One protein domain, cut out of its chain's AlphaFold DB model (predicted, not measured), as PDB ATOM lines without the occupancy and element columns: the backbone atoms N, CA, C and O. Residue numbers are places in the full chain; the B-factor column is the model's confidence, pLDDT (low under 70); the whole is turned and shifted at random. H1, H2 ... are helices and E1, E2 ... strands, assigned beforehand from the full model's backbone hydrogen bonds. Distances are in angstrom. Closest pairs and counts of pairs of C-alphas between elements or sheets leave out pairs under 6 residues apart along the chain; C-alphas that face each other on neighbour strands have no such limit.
ATOM      1  N   TRP A 223       6.401  -6.801 -14.467       88.88
ATOM      2  CA  TRP A 223       7.633  -6.061 -14.153       88.88
ATOM      3  C   TRP A 223       8.652  -6.950 -13.468       88.88
ATOM      4  O   TRP A 223       8.328  -8.037 -12.984       88.88
ATOM      5  N   VAL A 224       9.879  -6.445 -13.391       91.94
ATOM      6  CA  VAL A 224      10.950  -7.067 -12.621       91.94
ATOM      7  C   VAL A 224      11.077  -6.349 -11.281       91.94
ATOM      8  O   VAL A 224      11.192  -5.126 -11.222       91.94
ATOM      9  N   GLU A 225      11.022  -7.110 -10.195       92.94
ATOM     10  CA  GLU A 225      11.299  -6.647  -8.839       92.94
ATOM     11  C   GLU A 225      12.650  -7.216  -8.400       92.94
ATOM     12  O   GLU A 225      12.860  -8.424  -8.429       92.94
ATOM     13  N   GLY A 226      13.575  -6.348  -8.009       92.50
ATOM     14  CA  GLY A 226      14.819  -6.716  -7.347       92.50
ATOM     15  C   GLY A 226      14.727  -6.444  -5.850       92.50
ATOM     16  O   GLY A 226      14.167  -5.434  -5.442       92.50
ATOM     17  N   VAL A 227      15.292  -7.302  -5.012       91.94
ATOM     18  CA  VAL A 227      15.474  -7.031  -3.581       91.94
ATOM     19  C   VAL A 227      16.934  -7.264  -3.235       91.94
ATOM     20  O   VAL A 227      17.452  -8.363  -3.439       91.94
ATOM     21  N   ILE A 228      17.587  -6.227  -2.722       90.56
ATOM     22  CA  ILE A 228      18.951  -6.269  -2.207       90.56
ATOM     23  C   ILE A 228      18.881  -6.458  -0.695       90.56
ATOM     24  O   ILE A 228      18.367  -5.600   0.030       90.56
ATOM     25  N   LEU A 229      19.407  -7.585  -0.228       88.88
ATOM     26  CA  LEU A 229      19.490  -7.933   1.182       88.88
ATOM     27  C   LEU A 229      20.957  -7.879   1.631       88.88
ATOM     28  O   LEU A 229      21.815  -8.451   0.946       88.88
ATOM     29  N   PRO A 230      21.270  -7.240   2.770       85.69
ATOM     30  CA  PRO A 230      22.603  -7.338   3.349       85.69
ATOM     31  C   PRO A 230      22.876  -8.792   3.751       85.69
ATOM     32  O   PRO A 230      22.027  -9.444   4.367       85.69
ATOM     33  N   VAL A 231      24.060  -9.317   3.422       85.38
ATOM     34  CA  VAL A 231      24.506 -10.583   4.011       85.38
ATOM     35  C   VAL A 231      24.966 -10.259   5.419       85.38
ATOM     36  O   VAL A 231      25.921  -9.510   5.603       85.38
ATOM     37  N   GLU A 232      24.275 -10.810   6.415       78.00
ATOM     38  CA  GLU A 232      24.670 -10.701   7.817       78.00
ATOM     39  C   GLU A 232      25.996 -11.462   7.994       78.00
ATOM     40  O   GLU A 232      26.026 -12.652   8.317       78.00
ATOM     41  N   THR A 233      27.116 -10.792   7.716       64.69
ATOM     42  CA  THR A 233      28.446 -11.292   8.038       64.69
ATOM     43  C   THR A 233      28.553 -11.228   9.551       64.69
ATOM     44  O   THR A 233      28.835 -10.193  10.153       64.69
ATOM     45  N   ALA A 246      30.367 -18.772   3.052       64.25
ATOM     46  CA  ALA A 246      29.504 -17.937   2.225       64.25
ATOM     47  C   ALA A 246      28.344 -18.765   1.656       64.25
ATOM     48  O   ALA A 246      27.205 -18.323   1.759       64.25
ATOM     49  N   GLU A 247      28.596 -19.989   1.177       68.94
ATOM     50  CA  GLU A 247      27.541 -20.918   0.739       68.94
ATOM     51  C   GLU A 247      26.572 -21.292   1.864       68.94
ATOM     52  O   GLU A 247      25.361 -21.228   1.668       68.94
ATOM     53  N   LYS A 248      27.068 -21.592   3.070       72.38
ATOM     54  CA  LYS A 248      26.206 -21.927   4.217       72.38
ATOM     55  C   LYS A 248      25.372 -20.734   4.704       72.38
ATOM     56  O   LYS A 248      24.218 -20.890   5.100       72.38
ATOM     57  N   SER A 249      25.929 -19.523   4.638       67.12
ATOM     58  CA  SER A 249      25.178 -18.282   4.864       67.12
ATOM     59  C   SER A 249      24.097 -18.097   3.794       67.12
ATOM     60  O   SER A 249      22.948 -17.811   4.130       67.12
ATOM     61  N   LEU A 250      24.424 -18.370   2.530       70.44
ATOM     62  CA  LEU A 250      23.492 -18.372   1.401       70.44
ATOM     63  C   LEU A 250      22.357 -19.379   1.609       70.44
ATOM     64  O   LEU A 250      21.208 -19.068   1.323       70.44
ATOM     65  N   GLU A 251      22.655 -20.553   2.157       73.94
ATOM     66  CA  GLU A 251      21.672 -21.582   2.494       73.94
ATOM     67  C   GLU A 251      20.754 -21.141   3.644       73.94
ATOM     68  O   GLU A 251      19.538 -21.274   3.546       73.94
ATOM     69  N   SER A 252      21.295 -20.493   4.681       69.50
ATOM     70  CA  SER A 252      20.481 -19.910   5.760       69.50
ATOM     71  C   SER A 252      19.635 -18.711   5.300       69.50
ATOM     72  O   SER A 252      18.496 -18.542   5.739       69.50
ATOM     73  N   ALA A 253      20.147 -17.913   4.360       64.94
ATOM     74  CA  ALA A 253      19.400 -16.846   3.708       64.94
ATOM     75  C   ALA A 253      18.303 -17.421   2.799       64.94
ATOM     76  O   ALA A 253      17.193 -16.899   2.797       64.94
ATOM     77  N   ARG A 254      18.569 -18.531   2.094       67.50
ATOM     78  CA  ARG A 254      17.568 -19.300   1.332       67.50
ATOM     79  C   ARG A 254      16.505 -19.919   2.244       67.50
ATOM     80  O   ARG A 254      15.339 -19.908   1.884       67.50
ATOM     81  N   ALA A 255      16.864 -20.382   3.439       63.00
ATOM     82  CA  ALA A 255      15.892 -20.884   4.409       63.00
ATOM     83  C   ALA A 255      14.974 -19.762   4.928       63.00
ATOM     84  O   ALA A 255      13.761 -19.927   4.946       63.00
ATOM     85  N   ARG A 256      15.517 -18.573   5.241       62.62
ATOM     86  CA  ARG A 256      14.694 -17.380   5.550       62.62
ATOM     87  C   ARG A 256      13.873 -16.903   4.345       62.62
ATOM     88  O   ARG A 256      12.802 -16.327   4.516       62.62
ATOM     89  N   LYS A 257      14.369 -17.147   3.129       57.00
ATOM     90  CA  LYS A 257      13.659 -16.890   1.873       57.00
ATOM     91  C   LYS A 257      12.444 -17.808   1.721       57.00
ATOM     92  O   LYS A 257      11.434 -17.314   1.253       57.00
ATOM     93  N   MET A 258      12.470 -19.052   2.213       53.62
ATOM     94  CA  MET A 258      11.317 -19.963   2.119       53.62
ATOM     95  C   MET A 258      10.064 -19.460   2.857       53.62
ATOM     96  O   MET A 258       8.957 -19.637   2.353       53.62
ATOM     97  N   ASP A 259      10.220 -18.748   3.977       52.41
ATOM     98  CA  ASP A 259       9.083 -18.111   4.667       52.41
ATOM     99  C   ASP A 259       8.600 -16.832   3.952       52.41
ATOM    100  O   ASP A 259       7.442 -16.431   4.078       52.41
ATOM    101  N   ALA A 260       9.455 -16.204   3.137       51.62
ATOM    102  CA  ALA A 260       9.066 -15.135   2.215       51.62
ATOM    103  C   ALA A 260       8.524 -15.667   0.865       51.62
ATOM    104  O   ALA A 260       7.763 -14.967   0.192       51.62
ATOM    105  N   ASP A 261       8.862 -16.905   0.490       46.12
ATOM    106  CA  ASP A 261       8.495 -17.577  -0.766       46.12
ATOM    107  C   ASP A 261       7.037 -18.059  -0.783       46.12
ATOM    108  O   ASP A 261       6.497 -18.347  -1.854       46.12
ATOM    109  N   ALA A 262       6.331 -18.037   0.355       49.62
ATOM    110  CA  ALA A 262       4.870 -18.151   0.369       49.62
ATOM    111  C   ALA A 262       4.171 -17.003  -0.407       49.62
ATOM    112  O   ALA A 262       2.987 -17.105  -0.720       49.62
ATOM    113  N   LEU A 263       4.901 -15.936  -0.770       47.41
ATOM    114  CA  LEU A 263       4.392 -14.747  -1.466       47.41
ATOM    115  C   LEU A 263       4.909 -14.536  -2.909       47.41
ATOM    116  O   LEU A 263       4.510 -13.543  -3.525       47.41
ATOM    117  N   ALA A 264       5.765 -15.400  -3.484       49.22
ATOM    118  CA  ALA A 264       6.330 -15.165  -4.830       49.22
ATOM    119  C   ALA A 264       6.797 -16.441  -5.574       49.22
ATOM    120  O   ALA A 264       7.987 -16.685  -5.740       49.22
ATOM    121  N   ARG A 265       5.861 -17.238  -6.109       52.69
ATOM    122  CA  ARG A 265       6.151 -18.383  -7.005       52.69
ATOM    123  C   ARG A 265       6.423 -18.004  -8.479       52.69
ATOM    124  O   ARG A 265       6.155 -18.800  -9.370       52.69
ATOM    125  N   GLU A 266       6.975 -16.826  -8.765       62.00
ATOM    126  CA  GLU A 266       7.373 -16.445 -10.134       62.00
ATOM    127  C   GLU A 266       8.882 -16.136 -10.182       62.00
ATOM    128  O   GLU A 266       9.339 -15.070  -9.778       62.00
ATOM    129  N   SER A 267       9.655 -17.109 -10.679       61.59
ATOM    130  CA  SER A 267      10.935 -16.900 -11.374       61.59
ATOM    131  C   SER A 267      11.974 -16.024 -10.658       61.59
ATOM    132  O   SER A 267      12.217 -14.891 -11.069       61.59
ATOM    133  N   ALA A 268      12.626 -16.544  -9.612       73.56
ATOM    134  CA  ALA A 268      13.631 -15.787  -8.864       73.56
ATOM    135  C   ALA A 268      15.078 -16.127  -9.282       73.56
ATOM    136  O   ALA A 268      15.574 -17.207  -8.965       73.56
ATOM    137  N   ALA A 269      15.794 -15.194  -9.915       86.94
ATOM    138  CA  ALA A 269      17.256 -15.250 -10.017       86.94
ATOM    139  C   ALA A 269      17.873 -14.681  -8.730       86.94
ATOM    140  O   ALA A 269      17.342 -13.741  -8.140       86.94
ATOM    141  N   SER A 270      18.977 -15.241  -8.239       89.12
ATOM    142  CA  SER A 270      19.662 -14.710  -7.054       89.12
ATOM    143  C   SER A 270      21.163 -14.701  -7.276       89.12
ATOM    144  O   SER A 270      21.740 -15.729  -7.618       89.12
ATOM    145  N   GLN A 271      21.789 -13.547  -7.062       92.44
ATOM    146  CA  GLN A 271      23.223 -13.352  -7.226       92.44
ATOM    147  C   GLN A 271      23.798 -12.689  -5.978       92.44
ATOM    148  O   GLN A 271      23.179 -11.801  -5.392       92.44
ATOM    149  N   VAL A 272      24.989 -13.119  -5.572       91.88
ATOM    150  CA  VAL A 272      25.757 -12.439  -4.529       91.88
ATOM    151  C   VAL A 272      26.672 -11.430  -5.202       91.88
ATOM    152  O   VAL A 272      27.423 -11.787  -6.109       91.88
ATOM    153  N   ILE A 273      26.609 -10.184  -4.758       92.38
ATOM    154  CA  ILE A 273      27.460  -9.100  -5.238       92.38
ATOM    155  C   ILE A 273      28.171  -8.445  -4.062       92.38
ATOM    156  O   ILE A 273      27.745  -8.560  -2.913       92.38
ATOM    157  N   ARG A 274      29.257  -7.738  -4.358       90.56
ATOM    158  CA  ARG A 274      29.949  -6.893  -3.391       90.56
ATOM    159  C   ARG A 274      29.633  -5.436  -3.709       90.56
ATOM    160  O   ARG A 274      30.002  -4.960  -4.778       90.56
ATOM    161  N   LEU A 275      28.934  -4.756  -2.807       89.00
ATOM    162  CA  LEU A 275      28.622  -3.328  -2.907       89.00
ATOM    163  C   LEU A 275      29.411  -2.599  -1.819       89.00
ATOM    164  O   LEU A 275      29.193  -2.811  -0.625       89.00
ATOM    165  N   GLY A 276      30.399  -1.806  -2.243       88.00
ATOM    166  CA  GLY A 276      31.418  -1.260  -1.349       88.00
ATOM    167  C   GLY A 276      32.200  -2.372  -0.640       88.00
ATOM    168  O   GLY A 276      32.803  -3.246  -1.272       88.00
ATOM    169  N   ASN A 277      32.168  -2.364   0.692       86.38
ATOM    170  CA  ASN A 277      32.865  -3.349   1.524       86.38
ATOM    171  C   ASN A 277      31.976  -4.494   2.025       86.38
ATOM    172  O   ASN A 277      32.469  -5.370   2.735       86.38
ATOM    173  N   GLU A 278      30.700  -4.525   1.638       87.94
ATOM    174  CA  GLU A 278      29.745  -5.522   2.115       87.94
ATOM    175  C   GLU A 278      29.318  -6.487   1.006       87.94
ATOM    176  O   GLU A 278      29.121  -6.112  -0.153       87.94
ATOM    177  N   MET A 279      29.151  -7.755   1.382       89.75
ATOM    178  CA  MET A 279      28.517  -8.754   0.528       89.75
ATOM    179  C   MET A 279      27.000  -8.609   0.650       89.75
ATOM    180  O   MET A 279      26.457  -8.519   1.751       89.75
ATOM    181  N   GLN A 280      26.307  -8.588  -0.480       91.00
ATOM    182  CA  GLN A 280      24.859  -8.423  -0.551       91.00
ATOM    183  C   GLN A 280      24.274  -9.471  -1.496       91.00
ATOM    184  O   GLN A 280      24.891  -9.841  -2.496       91.00
ATOM    185  N   ILE A 281      23.084  -9.973  -1.175       91.69
ATOM    186  CA  ILE A 281      22.340 -10.881  -2.049       91.69
ATOM    187  C   ILE A 281      21.296 -10.052  -2.774       91.69
ATOM    188  O   ILE A 281      20.429  -9.453  -2.141       91.69
ATOM    189  N   VAL A 282      21.348 -10.059  -4.100       92.44
ATOM    190  CA  VAL A 282      20.290  -9.488  -4.926       92.44
ATOM    191  C   VAL A 282      19.435 -10.613  -5.469       92.44
ATOM    192  O   VAL A 282      19.928 -11.517  -6.143       92.44
ATOM    193  N   THR A 283      18.143 -10.556  -5.172       92.44
ATOM    194  CA  THR A 283      17.141 -11.456  -5.743       92.44
ATOM    195  C   THR A 283      16.313 -10.689  -6.758       92.44
ATOM    196  O   THR A 283      15.754  -9.659  -6.409       92.44
ATOM    197  N   LEU A 284      16.220 -11.183  -7.987       93.00
ATOM    198  CA  LEU A 284      15.362 -10.637  -9.033       93.00
ATOM    199  C   LEU A 284      14.190 -11.586  -9.241       93.00
ATOM    200  O   LEU A 284      14.421 -12.766  -9.468       93.00
ATOM    201  N   GLY A 285      12.965 -11.083  -9.192       91.31
ATOM    202  CA  GLY A 285      11.740 -11.818  -9.485       91.31
ATOM    203  C   GLY A 285      10.892 -11.082 -10.514       91.31
ATOM    204  O   GLY A 285      11.054  -9.877 -10.723       91.31
ATOM    205  N   GLN A 286       9.976 -11.795 -11.157       90.31
ATOM    206  CA  GLN A 286       8.968 -11.181 -12.016       90.31
ATOM    207  C   GLN A 286       7.629 -11.145 -11.275       90.31
ATOM    208  O   GLN A 286       7.301 -12.089 -10.563       90.31
ATOM    209  N   ARG A 287       6.851 -10.065 -11.418       89.31
ATOM    210  CA  ARG A 287       5.469 -10.021 -10.910       89.31
ATOM    211  C   ARG A 287       4.499  -9.455 -11.936       89.31
ATOM    212  O   ARG A 287       4.857  -8.615 -12.762       89.31
ATOM    213  N   SER A 288       3.250  -9.904 -11.838       85.88
ATOM    214  CA  SER A 288       2.106  -9.372 -12.586       85.88
ATOM    215  C   SER A 288       1.810  -7.915 -12.247       85.88
ATOM    216  O   SER A 288       1.880  -7.526 -11.077       85.88
ATOM    217  N   VAL A 289       1.359  -7.142 -13.246       83.31
ATOM    218  CA  VAL A 289       1.001  -5.734 -13.052       83.31
ATOM    219  C   VAL A 289      -0.105  -5.491 -12.020       83.31
ATOM    220  O   VAL A 289      -0.156  -4.441 -11.369       83.31
ATOM    221  N   ALA A 290      -0.945  -6.498 -11.797       83.56
ATOM    222  CA  ALA A 290      -2.000  -6.454 -10.792       83.56
ATOM    223  C   ALA A 290      -1.466  -6.338  -9.352       83.56
ATOM    224  O   ALA A 290      -2.170  -5.823  -8.489       83.56
ATOM    225  N   ALA A 291      -0.228  -6.771  -9.089       85.19
ATOM    226  CA  ALA A 291       0.373  -6.756  -7.753       85.19
ATOM    227  C   ALA A 291       0.998  -5.402  -7.359       85.19
ATOM    228  O   ALA A 291       1.668  -5.311  -6.331       85.19
ATOM    229  N   LEU A 292       0.833  -4.352  -8.173       81.31
ATOM    230  CA  LEU A 292       1.538  -3.089  -7.973       81.31
ATOM    231  C   LEU A 292       0.751  -2.233  -6.993       81.31
ATOM    232  O   LEU A 292      -0.473  -2.135  -7.126       81.31
ATOM    233  N   PRO A 293       1.430  -1.488  -6.115       80.44
ATOM    234  CA  PRO A 293       0.802  -0.369  -5.436       80.44
ATOM    235  C   PRO A 293       0.125   0.583  -6.440       80.44
ATOM    236  O   PRO A 293       0.738   0.996  -7.428       80.44
ATOM    237  N   ARG A 294      -1.130   0.977  -6.171       81.50
ATOM    238  CA  ARG A 294      -1.922   1.867  -7.051       81.50
ATOM    239  C   ARG A 294      -1.183   3.157  -7.418       81.50
ATOM    240  O   ARG A 294      -1.217   3.577  -8.569       81.50
ATOM    241  N   VAL A 295      -0.445   3.730  -6.466       82.56
ATOM    242  CA  VAL A 295       0.358   4.949  -6.667       82.56
ATOM    243  C   VAL A 295       1.365   4.782  -7.812       82.56
ATOM    244  O   VAL A 295       1.521   5.674  -8.643       82.56
ATOM    245  N   GLN A 296       2.009   3.618  -7.907       83.19
ATOM    246  CA  GLN A 296       2.979   3.332  -8.963       83.19
ATOM    247  C   GLN A 296       2.291   3.027 -10.307       83.19
ATOM    248  O   GLN A 296       2.831   3.368 -11.360       83.19
ATOM    249  N   GLN A 297       1.076   2.456 -10.294       83.50
ATOM    250  CA  GLN A 297       0.276   2.259 -11.515       83.50
ATOM    251  C   GLN A 297      -0.095   3.607 -12.140       83.50
ATOM    252  O   GLN A 297       0.108   3.818 -13.336       83.50
ATOM    253  N   GLU A 298      -0.578   4.542 -11.322       84.56
ATOM    254  CA  GLU A 298      -0.909   5.900 -11.761       84.56
ATOM    255  C   GLU A 298       0.325   6.648 -12.262       84.56
ATOM    256  O   GLU A 298       0.269   7.336 -13.285       84.56
ATOM    257  N   GLN A 299       1.458   6.502 -11.568       82.50
ATOM    258  CA  GLN A 299       2.704   7.127 -11.988       82.50
ATOM    259  C   GLN A 299       3.118   6.630 -13.373       82.50
ATOM    260  O   GLN A 299       3.366   7.467 -14.239       82.50
ATOM    261  N   ARG A 300       3.076   5.312 -13.617       78.62
ATOM    262  CA  ARG A 300       3.364   4.704 -14.926       78.62
ATOM    263  C   ARG A 300       2.432   5.204 -16.029       78.62
ATOM    264  O   ARG A 300       2.893   5.463 -17.134       78.62
ATOM    265  N   GLN A 301       1.141   5.381 -15.744       82.25
ATOM    266  CA  GLN A 301       0.193   5.930 -16.722       82.25
ATOM    267  C   GLN A 301       0.516   7.384 -17.102       82.25
ATOM    268  O   GLN A 301       0.291   7.799 -18.240       82.25
ATOM    269  N   ARG A 302       1.065   8.172 -16.168       83.44
ATOM    270  CA  ARG A 302       1.429   9.581 -16.401       83.44
ATOM    271  C   ARG A 302       2.768   9.731 -17.116       83.44
ATOM    272  O   ARG A 302       2.929  10.611 -17.966       83.44
ATOM    273  N   SER A 303       3.751   8.910 -16.768       73.19
ATOM    274  CA  SER A 303       5.075   8.935 -17.376       73.19
ATOM    275  C   SER A 303       5.060   8.113 -18.663       73.19
ATOM    276  O   SER A 303       5.270   6.908 -18.658       73.19
ATOM    277  N   ARG A 304       4.929   8.781 -19.817       75.56
ATOM    278  CA  ARG A 304       5.167   8.189 -21.158       75.56
ATOM    279  C   ARG A 304       6.616   7.686 -21.376       75.56
ATOM    280  O   ARG A 304       7.072   7.580 -22.510       75.56
ATOM    281  N   GLN A 305       7.388   7.481 -20.312       70.94
ATOM    282  CA  GLN A 305       8.767   7.017 -20.369       70.94
ATOM    283  C   GLN A 305       8.801   5.495 -20.478       70.94
ATOM    284  O   GLN A 305       8.170   4.802 -19.682       70.94
ATOM    285  N   ARG A 306       9.593   5.023 -21.446       70.31
ATOM    286  CA  ARG A 306       9.729   3.619 -21.849       70.31
ATOM    287  C   ARG A 306      10.257   2.699 -20.748       70.31
ATOM    288  O   ARG A 306       9.808   1.572 -20.612       70.31
ATOM    289  N   ILE A 307      11.212   3.183 -19.956       73.00
ATOM    290  CA  ILE A 307      11.853   2.409 -18.893       73.00
ATOM    291  C   ILE A 307      11.847   3.255 -17.633       73.00
ATOM    292  O   ILE A 307      12.283   4.409 -17.657       73.00
ATOM    293  N   GLN A 308      11.339   2.689 -16.544       80.81
ATOM    294  CA  GLN A 308      11.309   3.350 -15.244       80.81
ATOM    295  C   GLN A 308      11.894   2.411 -14.201       80.81
ATOM    296  O   GLN A 308      11.445   1.275 -14.057       80.81
ATOM    297  N   ALA A 309      12.914   2.901 -13.506       89.19
ATOM    298  CA  ALA A 309      13.575   2.216 -12.414       89.19
ATOM    299  C   ALA A 309      13.307   2.995 -11.129       89.19
ATOM    300  O   ALA A 309      13.511   4.210 -11.080       89.19
ATOM    301  N   PHE A 310      12.851   2.292 -10.101       90.56
ATOM    302  CA  PHE A 310      12.616   2.843  -8.775       90.56
ATOM    303  C   PHE A 310      13.436   2.072  -7.763       90.56
ATOM    304  O   PHE A 310      13.630   0.866  -7.898       90.56
ATOM    305  N   VAL A 311      13.908   2.796  -6.758       92.69
ATOM    306  CA  VAL A 311      14.649   2.250  -5.633       92.69
ATOM    307  C   VAL A 311      13.994   2.774  -4.367       92.69
ATOM    308  O   VAL A 311      13.870   3.984  -4.187       92.69
ATOM    309  N   GLU A 312      13.551   1.862  -3.513       91.25
ATOM    310  CA  GLU A 312      12.874   2.163  -2.261       91.25
ATOM    311  C   GLU A 312      13.538   1.399  -1.118       91.25
ATOM    312  O   GLU A 312      13.804   0.198  -1.208       91.25
ATOM    313  N   THR A 313      13.800   2.096  -0.018       90.25
ATOM    314  CA  THR A 313      14.273   1.469   1.212       90.25
ATOM    315  C   THR A 313      13.098   0.836   1.948       90.25
ATOM    316  O   THR A 313      12.093   1.490   2.213       90.25
ATOM    317  N   THR A 314      13.232  -0.437   2.300       88.75
ATOM    318  CA  THR A 314      12.243  -1.211   3.055       88.75
ATOM    319  C   THR A 314      12.842  -1.679   4.377       88.75
ATOM    320  O   THR A 314      14.052  -1.621   4.580       88.75
ATOM    321  N   ASP A 315      11.994  -2.183   5.265       84.00
ATOM    322  CA  ASP A 315      12.388  -2.854   6.508       84.00
ATOM    323  C   ASP A 315      13.303  -4.068   6.269       84.00
ATOM    324  O   ASP A 315      14.173  -4.364   7.086       84.00
ATOM    325  N   ARG A 316      13.129  -4.758   5.136       81.75
ATOM    326  CA  ARG A 316      13.888  -5.968   4.789       81.75
ATOM    327  C   ARG A 316      15.176  -5.697   4.023       81.75
ATOM    328  O   ARG A 316      16.048  -6.556   3.991       81.75
ATOM    329  N   GLY A 317      15.290  -4.550   3.369       89.25
ATOM    330  CA  GLY A 317      16.349  -4.322   2.397       89.25
ATOM    331  C   GLY A 317      16.031  -3.180   1.446       89.25
ATOM    332  O   GLY A 317      15.153  -2.356   1.702       89.25
ATOM    333  N   LEU A 318      16.714  -3.155   0.313       91.69
ATOM    334  CA  LEU A 318      16.457  -2.186  -0.739       91.69
ATOM    335  C   LEU A 318      15.682  -2.865  -1.864       91.69
ATOM    336  O   LEU A 318      16.132  -3.848  -2.449       91.69
ATOM    337  N   ARG A 319      14.487  -2.351  -2.139       92.69
ATOM    338  CA  ARG A 319      13.596  -2.843  -3.184       92.69
ATOM    339  C   ARG A 319      13.814  -2.027  -4.443       92.69
ATOM    340  O   ARG A 319      13.752  -0.803  -4.430       92.69
ATOM    341  N   MET A 320      14.058  -2.720  -5.536       93.94
ATOM    342  CA  MET A 320      14.211  -2.170  -6.865       93.94
ATOM    343  C   MET A 320      13.001  -2.591  -7.688       93.94
ATOM    344  O   MET A 320      12.633  -3.762  -7.702       93.94
ATOM    345  N   THR A 321      12.385  -1.670  -8.410       92.25
ATOM    346  CA  THR A 321      11.280  -1.995  -9.315       92.25
ATOM    347  C   THR A 321      11.605  -1.473 -10.695       92.25
ATOM    348  O   THR A 321      11.966  -0.306 -10.852       92.25
ATOM    349  N   LEU A 322      11.504  -2.344 -11.693       91.88
ATOM    350  CA  LEU A 322      11.852  -2.048 -13.070       91.88
ATOM    351  C   LEU A 322      10.678  -2.336 -13.998       91.88
ATOM    352  O   LEU A 322      10.294  -3.489 -14.211       91.88
ATOM    353  N   TYR A 323      10.159  -1.273 -14.601       87.06
ATOM    354  CA  TYR A 323       9.140  -1.341 -15.638       87.06
ATOM    355  C   TYR A 323       9.811  -1.383 -17.005       87.06
ATOM    356  O   TYR A 323      10.537  -0.455 -17.372       87.06
ATOM    357  N   LEU A 324       9.552  -2.457 -17.744       83.62
ATOM    358  CA  LEU A 324      10.042  -2.674 -19.101       83.62
ATOM    359  C   LEU A 324       8.864  -2.630 -20.074       83.62
ATOM    360  O   LEU A 324       7.743  -2.986 -19.711       83.62
ATOM    361  N   GLU A 325       9.113  -2.174 -21.303       76.31
ATOM    362  CA  GLU A 325       8.095  -2.190 -22.364       76.31
ATOM    363  C   GLU A 325       7.796  -3.616 -22.832       76.31
ATOM    364  O   GLU A 325       6.658  -3.947 -23.159       76.31
ATOM    365  N   GLU A 326       8.828  -4.457 -22.844       82.69
ATOM    366  CA  GLU A 326       8.757  -5.836 -23.298       82.69
ATOM    367  C   GLU A 326       8.843  -6.793 -22.111       82.69
ATOM    368  O   GLU A 326       9.607  -6.584 -21.165       82.69
ATOM    369  N   LEU A 327       8.073  -7.881 -22.180       82.69
ATOM    370  CA  LEU A 327       8.215  -8.975 -21.232       82.69
ATOM    371  C   LEU A 327       9.623  -9.546 -21.317       82.69
ATOM    372  O   LEU A 327      10.040 -10.042 -22.362       82.69
ATOM    373  N   VAL A 328      10.315  -9.555 -20.183       87.38
ATOM    374  CA  VAL A 328      11.550 -10.320 -20.035       87.38
ATOM    375  C   VAL A 328      11.163 -11.789 -19.897       87.38
ATOM    376  O   VAL A 328      10.450 -12.127 -18.947       87.38
ATOM    377  N   PRO A 329      11.593 -12.666 -20.822       89.44
ATOM    378  CA  PRO A 329      11.430 -14.100 -20.656       89.44
ATOM    379  C   PRO A 329      12.155 -14.553 -19.393       89.44
ATOM    380  O   PRO A 329      13.249 -14.073 -19.096       89.44
ATOM    381  N   GLU A 330      11.596 -15.529 -18.689       88.38
ATOM    382  CA  GLU A 330      12.197 -16.082 -17.474       88.38
ATOM    383  C   GLU A 330      13.649 -16.545 -17.685       88.38
ATOM    384  O   GLU A 330      14.510 -16.279 -16.849       88.38
ATOM    385  N   SER A 331      13.969 -17.124 -18.845       89.75
ATOM    386  CA  SER A 331      15.341 -17.515 -19.199       89.75
ATOM    387  C   SER A 331      16.321 -16.333 -19.242       89.75
ATOM    388  O   SER A 331      17.485 -16.474 -18.859       89.75
ATOM    389  N   ARG A 332      15.866 -15.141 -19.656       91.25
ATOM    390  CA  ARG A 332      16.674 -13.911 -19.610       91.25
ATOM    391  C   ARG A 332      16.817 -13.370 -18.192       91.25
ATOM    392  O   ARG A 332      17.857 -12.809 -17.871       91.25
ATOM    393  N   LEU A 333      15.800 -13.542 -17.349       91.75
ATOM    394  CA  LEU A 333      15.864 -13.150 -15.941       91.75
ATOM    395  C   LEU A 333      16.848 -14.040 -15.165       91.75
ATOM    396  O   LEU A 333      17.650 -13.534 -14.389       91.75
ATOM    397  N   GLN A 334      16.849 -15.348 -15.432       90.88
ATOM    398  CA  GLN A 334      17.776 -16.317 -14.830       90.88
ATOM    399  C   GLN A 334      19.238 -16.104 -15.250       90.88
ATOM    400  O   GLN A 334      20.147 -16.407 -14.484       90.88
ATOM    401  N   THR A 335      19.465 -15.575 -16.453       93.69
ATOM    402  CA  THR A 335      20.805 -15.252 -16.977       93.69
ATOM    403  C   THR A 335      21.204 -13.796 -16.742       93.69
ATOM    404  O   THR A 335      22.270 -13.371 -17.197       93.69
ATOM    405  N   ALA A 336      20.371 -13.027 -16.032       94.62
ATOM    406  CA  ALA A 336      20.656 -11.640 -15.716       94.62
ATOM    407  C   ALA A 336      21.939 -11.531 -14.884       94.62
ATOM    408  O   ALA A 336      22.190 -12.336 -13.986       94.62
ATOM    409  N   ARG A 337      22.755 -10.518 -15.184       95.62
ATOM    410  CA  ARG A 337      23.992 -10.237 -14.448       95.62
ATOM    411  C   ARG A 337      23.891  -8.885 -13.773       95.62
ATOM    412  O   ARG A 337      23.473  -7.915 -14.400       95.62
ATOM    413  N   ILE A 338      24.299  -8.821 -12.516       95.31
ATOM    414  CA  ILE A 338      24.364  -7.581 -11.755       95.31
ATOM    415  C   ILE A 338      25.827  -7.217 -11.565       95.31
ATOM    416  O   ILE A 338      26.616  -8.004 -11.045       95.31
ATOM    417  N   GLU A 339      26.176  -6.017 -12.006       96.06
ATOM    418  CA  GLU A 339      27.525  -5.480 -11.945       96.06
ATOM    419  C   GLU A 339      27.526  -4.217 -11.075       96.06
ATOM    420  O   GLU A 339      26.882  -3.227 -11.438       96.06
ATOM    421  N   PRO A 340      28.199  -4.224  -9.914       93.44
ATOM    422  CA  PRO A 340      28.406  -3.005  -9.145       93.44
ATOM    423  C   PRO A 340      29.363  -2.084  -9.915       93.44
ATOM    424  O   PRO A 340      30.421  -2.520 -10.360       93.44
ATOM    425  N   VAL A 341      28.990  -0.814 -10.082       94.94
ATOM    426  CA  VAL A 341      29.822   0.194 -10.770       94.94
ATOM    427  C   VAL A 341      30.535   1.076  -9.756       94.94
ATOM    428  O   VAL A 341      31.718   1.369  -9.900       94.94
ATOM    429  N   THR A 342      29.804   1.496  -8.728       92.12
ATOM    430  CA  THR A 342      30.293   2.291  -7.600       92.12
ATOM    431  C   THR A 342      29.674   1.751  -6.312       92.12
ATOM    432  O   THR A 342      28.888   0.804  -6.329       92.12
ATOM    433  N   GLU A 343      30.009   2.351  -5.172       89.50
ATOM    434  CA  GLU A 343      29.420   1.988  -3.874       89.50
ATOM    435  C   GLU A 343      27.906   2.250  -3.809       89.50
ATOM    436  O   GLU A 343      27.184   1.598  -3.058       89.50
ATOM    437  N   ASP A 344      27.427   3.185  -4.628       92.62
ATOM    438  CA  ASP A 344      26.054   3.671  -4.685       92.62
ATOM    439  C   ASP A 344      25.395   3.426  -6.053       92.62
ATOM    440  O   ASP A 344      24.332   3.972  -6.336       92.62
ATOM    441  N   SER A 345      26.005   2.638  -6.941       93.12
ATOM    442  CA  SER A 345      25.429   2.359  -8.259       93.12
ATOM    443  C   SER A 345      25.687   0.932  -8.712       93.12
ATOM    444  O   SER A 345      26.803   0.419  -8.631       93.12
ATOM    445  N   LEU A 346      24.656   0.311  -9.280       95.50
ATOM    446  CA  LEU A 346      24.761  -0.983  -9.948       95.50
ATOM    447  C   LEU A 346      24.160  -0.911 -11.350       95.50
ATOM    448  O   LEU A 346      23.277  -0.095 -11.628       95.50
ATOM    449  N   ILE A 347      24.622  -1.787 -12.232       96.31
ATOM    450  CA  ILE A 347      24.033  -2.027 -13.545       96.31
ATOM    451  C   ILE A 347      23.480  -3.443 -13.566       96.31
ATOM    452  O   ILE A 347      24.158  -4.415 -13.242       96.31
ATOM    453  N   LEU A 348      22.227  -3.543 -13.982       95.44
ATOM    454  CA  LEU A 348      21.542  -4.795 -14.222       95.44
ATOM    455  C   LEU A 348      21.516  -5.066 -15.728       95.44
ATOM    456  O   LEU A 348      21.011  -4.254 -16.507       95.44
ATOM    457  N   HIS A 349      22.084  -6.200 -16.127       94.88
ATOM    458  CA  HIS A 349      22.192  -6.644 -17.513       94.88
ATOM    459  C   HIS A 349      21.159  -7.740 -17.796       94.88
ATOM    460  O   HIS A 349      21.193  -8.798 -17.166       94.88
ATOM    461  N   PHE A 350      20.286  -7.511 -18.780       89.69
ATOM    462  CA  PHE A 350      19.322  -8.488 -19.302       89.69
ATOM    463  C   PHE A 350      19.573  -8.720 -20.794       89.69
ATOM    464  O   PHE A 350      18.999  -8.047 -21.655       89.69
ATOM    465  N   GLY A 351      20.457  -9.663 -21.122       88.94
ATOM    466  CA  GLY A 351      20.945  -9.803 -22.495       88.94
ATOM    467  C   GLY A 351      21.683  -8.534 -22.935       88.94
ATOM    468  O   GLY A 351      22.697  -8.180 -22.343       88.94
ATOM    469  N   GLU A 352      21.164  -7.836 -23.946       89.12
ATOM    470  CA  GLU A 352      21.752  -6.592 -24.473       89.12
ATOM    471  C   GLU A 352      21.267  -5.324 -23.749       89.12
ATOM    472  O   GLU A 352      21.846  -4.248 -23.912       89.12
ATOM    473  N   GLN A 353      20.212  -5.426 -22.935       90.12
ATOM    474  CA  GLN A 353      19.670  -4.284 -22.202       90.12
ATOM    475  C   GLN A 353      20.445  -4.054 -20.903       90.12
ATOM    476  O   GLN A 353      20.710  -4.990 -20.148       90.12
ATOM    477  N   ARG A 354      20.767  -2.785 -20.627       93.88
ATOM    478  CA  ARG A 354      21.461  -2.353 -19.409       93.88
ATOM    479  C   ARG A 354      20.623  -1.325 -18.674       93.88
ATOM    480  O   ARG A 354      20.250  -0.304 -19.253       93.88
ATOM    481  N   VAL A 355      20.362  -1.575 -17.399       93.56
ATOM    482  CA  VAL A 355      19.607  -0.665 -16.535       93.56
ATOM    483  C   VAL A 355      20.472  -0.283 -15.346       93.56
ATOM    484  O   VAL A 355      20.825  -1.129 -14.531       93.56
ATOM    485  N   GLY A 356      20.825   0.998 -15.263       94.69
ATOM    486  CA  GLY A 356      21.550   1.549 -14.124       94.69
ATOM    487  C   GLY A 356      20.600   1.905 -12.984       94.69
ATOM    488  O   GLY A 356      19.572   2.543 -13.211       94.69
ATOM    489  N   PHE A 357      20.967   1.530 -11.764       94.50
ATOM    490  CA  PHE A 357      20.284   1.916 -10.536       94.50
ATOM    491  C   PHE A 357      21.235   2.721  -9.665       94.50
ATOM    492  O   PHE A 357      22.386   2.329  -9.483       94.50
ATOM    493  N   ASN A 358      20.733   3.826  -9.118       94.06
ATOM    494  CA  ASN A 358      21.417   4.579  -8.077       94.06
ATOM    495  C   ASN A 358      20.820   4.167  -6.725       94.06
ATOM    496  O   ASN A 358      19.615   4.291  -6.496       94.06
ATOM    497  N   ILE A 359      21.667   3.600  -5.882       92.94
ATOM    498  CA  ILE A 359      21.383   3.172  -4.521       92.94
ATOM    499  C   ILE A 359      21.540   4.401  -3.620       92.94
ATOM    500  O   ILE A 359      22.536   5.111  -3.743       92.94
ATOM    501  N   PRO A 360      20.607   4.661  -2.689       89.25
ATOM    502  CA  PRO A 360      20.774   5.726  -1.712       89.25
ATOM    503  C   PRO A 360      22.120   5.591  -0.989       89.25
ATOM    504  O   PRO A 360      22.416   4.548  -0.399       89.25
ATOM    505  N   GLY A 361      22.939   6.645  -1.047       86.00
ATOM    506  CA  GLY A 361      24.243   6.673  -0.388       86.00
ATOM    507  C   GLY A 361      24.140   6.326   1.102       86.00
ATOM    508  O   GLY A 361      23.157   6.661   1.763       86.00
ATOM    509  N   GLY A 362      25.146   5.621   1.623       80.19
ATOM    510  CA  GLY A 362      25.174   5.153   3.013       80.19
ATOM    511  C   GLY A 362      24.375   3.874   3.283       80.19
ATOM    512  O   GLY A 362      24.384   3.397   4.415       80.19
ATOM    513  N   TRP A 363      23.717   3.276   2.276       81.94
ATOM    514  CA  TRP A 363      22.983   2.011   2.435       81.94
ATOM    515  C   TRP A 363      23.819   0.931   3.134       81.94
ATOM    516  O   TRP A 363      23.372   0.402   4.148       81.94
ATOM    517  N   GLY A 364      25.048   0.686   2.660       74.12
ATOM    518  CA  GLY A 364      25.951  -0.301   3.265       74.12
ATOM    519  C   GLY A 364      26.322   0.019   4.718       74.12
ATOM    520  O   GLY A 364      26.345  -0.860   5.566       74.12
ATOM    521  N   GLU A 365      26.525   1.289   5.072       76.44
ATOM    522  CA  GLU A 365      26.904   1.653   6.446       76.44
ATOM    523  C   GLU A 365      25.742   1.545   7.449       76.44
ATOM    524  O   GLU A 365      25.949   1.311   8.647       76.44
ATOM    525  N   HIS A 366      24.505   1.740   6.986       66.62
ATOM    526  CA  HIS A 366      23.323   1.778   7.847       66.62
ATOM    527  C   HIS A 366      22.742   0.395   8.152       66.62
ATOM    528  O   HIS A 366      22.187   0.201   9.244       66.62
ATOM    529  N   THR A 367      22.894  -0.578   7.250       62.59
ATOM    530  CA  THR A 367      22.355  -1.935   7.431       62.59
ATOM    531  C   THR A 367      22.916  -2.627   8.671       62.59
ATOM    532  O   THR A 367      22.155  -3.242   9.420       62.59
ATOM    533  N   GLY A 368      24.198  -2.433   8.997       60.91
ATOM    534  CA  GLY A 368      24.803  -3.022  10.198       60.91
ATOM    535  C   GLY A 368      24.267  -2.477  11.534       60.91
ATOM    536  O   GLY A 368      24.301  -3.182  12.547       60.91
ATOM    537  N   LYS A 369      23.757  -1.236  11.567       61.47
ATOM    538  CA  LYS A 369      23.352  -0.559  12.818       61.47
ATOM    539  C   LYS A 369      21.872  -0.735  13.157       61.47
ATOM    540  O   LYS A 369      21.543  -0.864  14.335       61.47
ATOM    541  N   ASN A 370      20.987  -0.753  12.160       56.06
ATOM    542  CA  ASN A 370      19.537  -0.787  12.401       56.06
ATOM    543  C   ASN A 370      18.988  -2.202  12.637       56.06
ATOM    544  O   ASN A 370      18.110  -2.366  13.480       56.06
ATOM    545  N   LEU A 371      19.561  -3.234  12.006       55.84
ATOM    546  CA  LEU A 371      19.161  -4.638  12.223       55.84
ATOM    547  C   LEU A 371      19.433  -5.142  13.653       55.84
ATOM    548  O   LEU A 371      18.832  -6.120  14.088       55.84
ATOM    549  N   ARG A 372      20.309  -4.470  14.413       56.12
ATOM    550  CA  ARG A 372      20.595  -4.824  15.813       56.12
ATOM    551  C   ARG A 372      19.564  -4.306  16.818       56.12
ATOM    552  O   ARG A 372      19.604  -4.750  17.957       56.12
TER     553      ARG A 372
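This is residues 223 to 233 and 246 to 372 of the 375 residues of the protein "zf-HC2 domain-containing protein" of Bacteroidetes bacterium (UniProt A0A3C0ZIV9). A strongly twisted sheet of five strands, E2 E3 E1 E5 E4, and a smaller sheet of three, E6 E7 E8, make a sandwich, two sheets face to face with their strands crossed at 40 degrees, and the edges come together on both sides, E2 with E6 and E4 with E8. The short helix H3 sits by strands of both sheets, H4 is on the opposite face of the larger sheet from H3 but beside its strands, only just over none of them, H1 and H2 only graze that sheet, and residues 258 to 263 of H1 stick out free. The printed part has 138 residues, with four named helices and eight named strands in the order E1 H1 E2 E3 H2 E4 E5 H3 E6 E7 E8 H4; both sheets are antiparallel and the class is mixed, helices and strands. It is compact, with a radius of gyration of the C-alphas of 14.9 A, and spans 41 by 30 by 30 A.

In the larger sheet, E2 is residues 269 to 275, 17.9 A long from first to last C-alpha, and E3 is residues 278 to 288, 31.5 A, the longest strand by residues. E1 is residues 223 to 230, 23.1 A, from C-alpha 223 at (7.633, -6.061, -14.153). E5 is residues 318 to 323, 16.6 A, and E4 is residues 308 to 313, 16.8 A. In the smaller sheet, E6 is residues 337 to 342, 15.6 A, E7 is residues 345 to 350, 16.6 A, and E8 is residues 353 to 358, 16.8 A. H1 is residues 246 to 263, 25.6 A, from C-alpha 246 at (29.504, -17.937, 2.225), with a kink of 36 degrees near residue 257. H2 is residues 294 to 302, 12.6 A, and H3 is residues 330 to 334, 6.2 A. H4 is residues 363 to 370, 10.9 A, and ends with C-alpha 370 at (19.537, -0.787, 12.401).

From edge strand E2 to edge strand E4 the strands' lines turn by 68 degrees. E2 and E3 form a hairpin, with N 271 and O 282 2.9 A apart, within hydrogen-bond range. In the same range, E3 and E1 have N 225 and O 285 at 2.8 A, and E1 and E5 have N 226 and O 320 at 2.8 A. The hairpin E4 and E5 has N 310 and O 321 at 2.8 A. E6 E7 E8 is a meander, each strand the antiparallel neighbour of the one before, with N 339 and O 347 at 2.9 A and N 348 and O 355 at 2.8 A. The facing parts of the two sheets are 9.2 A centre to centre. The closest C-alphas of E2 and E6 are those of Leu 275 and Pro 340, 6.3 A; those of E4 and E8 are Ala 309 and Phe 357, 7.0 A. H3 is on the larger sheet at a height of 8.0 A, only just over E3 with 3 C-alphas falling on it, and it grazes the smaller sheet. H4, on the opposite face of the larger sheet, has a height of 8.6 A; its closest C-alpha to E3 is Gly 364, 6.6 A from that of Glu 278. H1 grazes the larger sheet with residues 246 to 257, and H2 only just does, with 5 pairs of C-alphas within 10 A. Every O i to N i+4 pair is within hydrogen-bond range in H2 and H3, against 10 of 14 in H1 and 2 of 4 in H4.

The two C-alphas farthest apart, those of Lys 248 and Arg 302, are 45.1 A apart. Residues 234 to 245 are not printed, and C-alphas 233 and 246 are 8.9 A apart across the cut. Of the links printed whole, E5 to H3 is short and the others are tight. The mean pLDDT of the printed part is 81.9; residue 233, residues 246 to 247, residue 249, residues 252 to 267 and residues 366 to 372 are under 70.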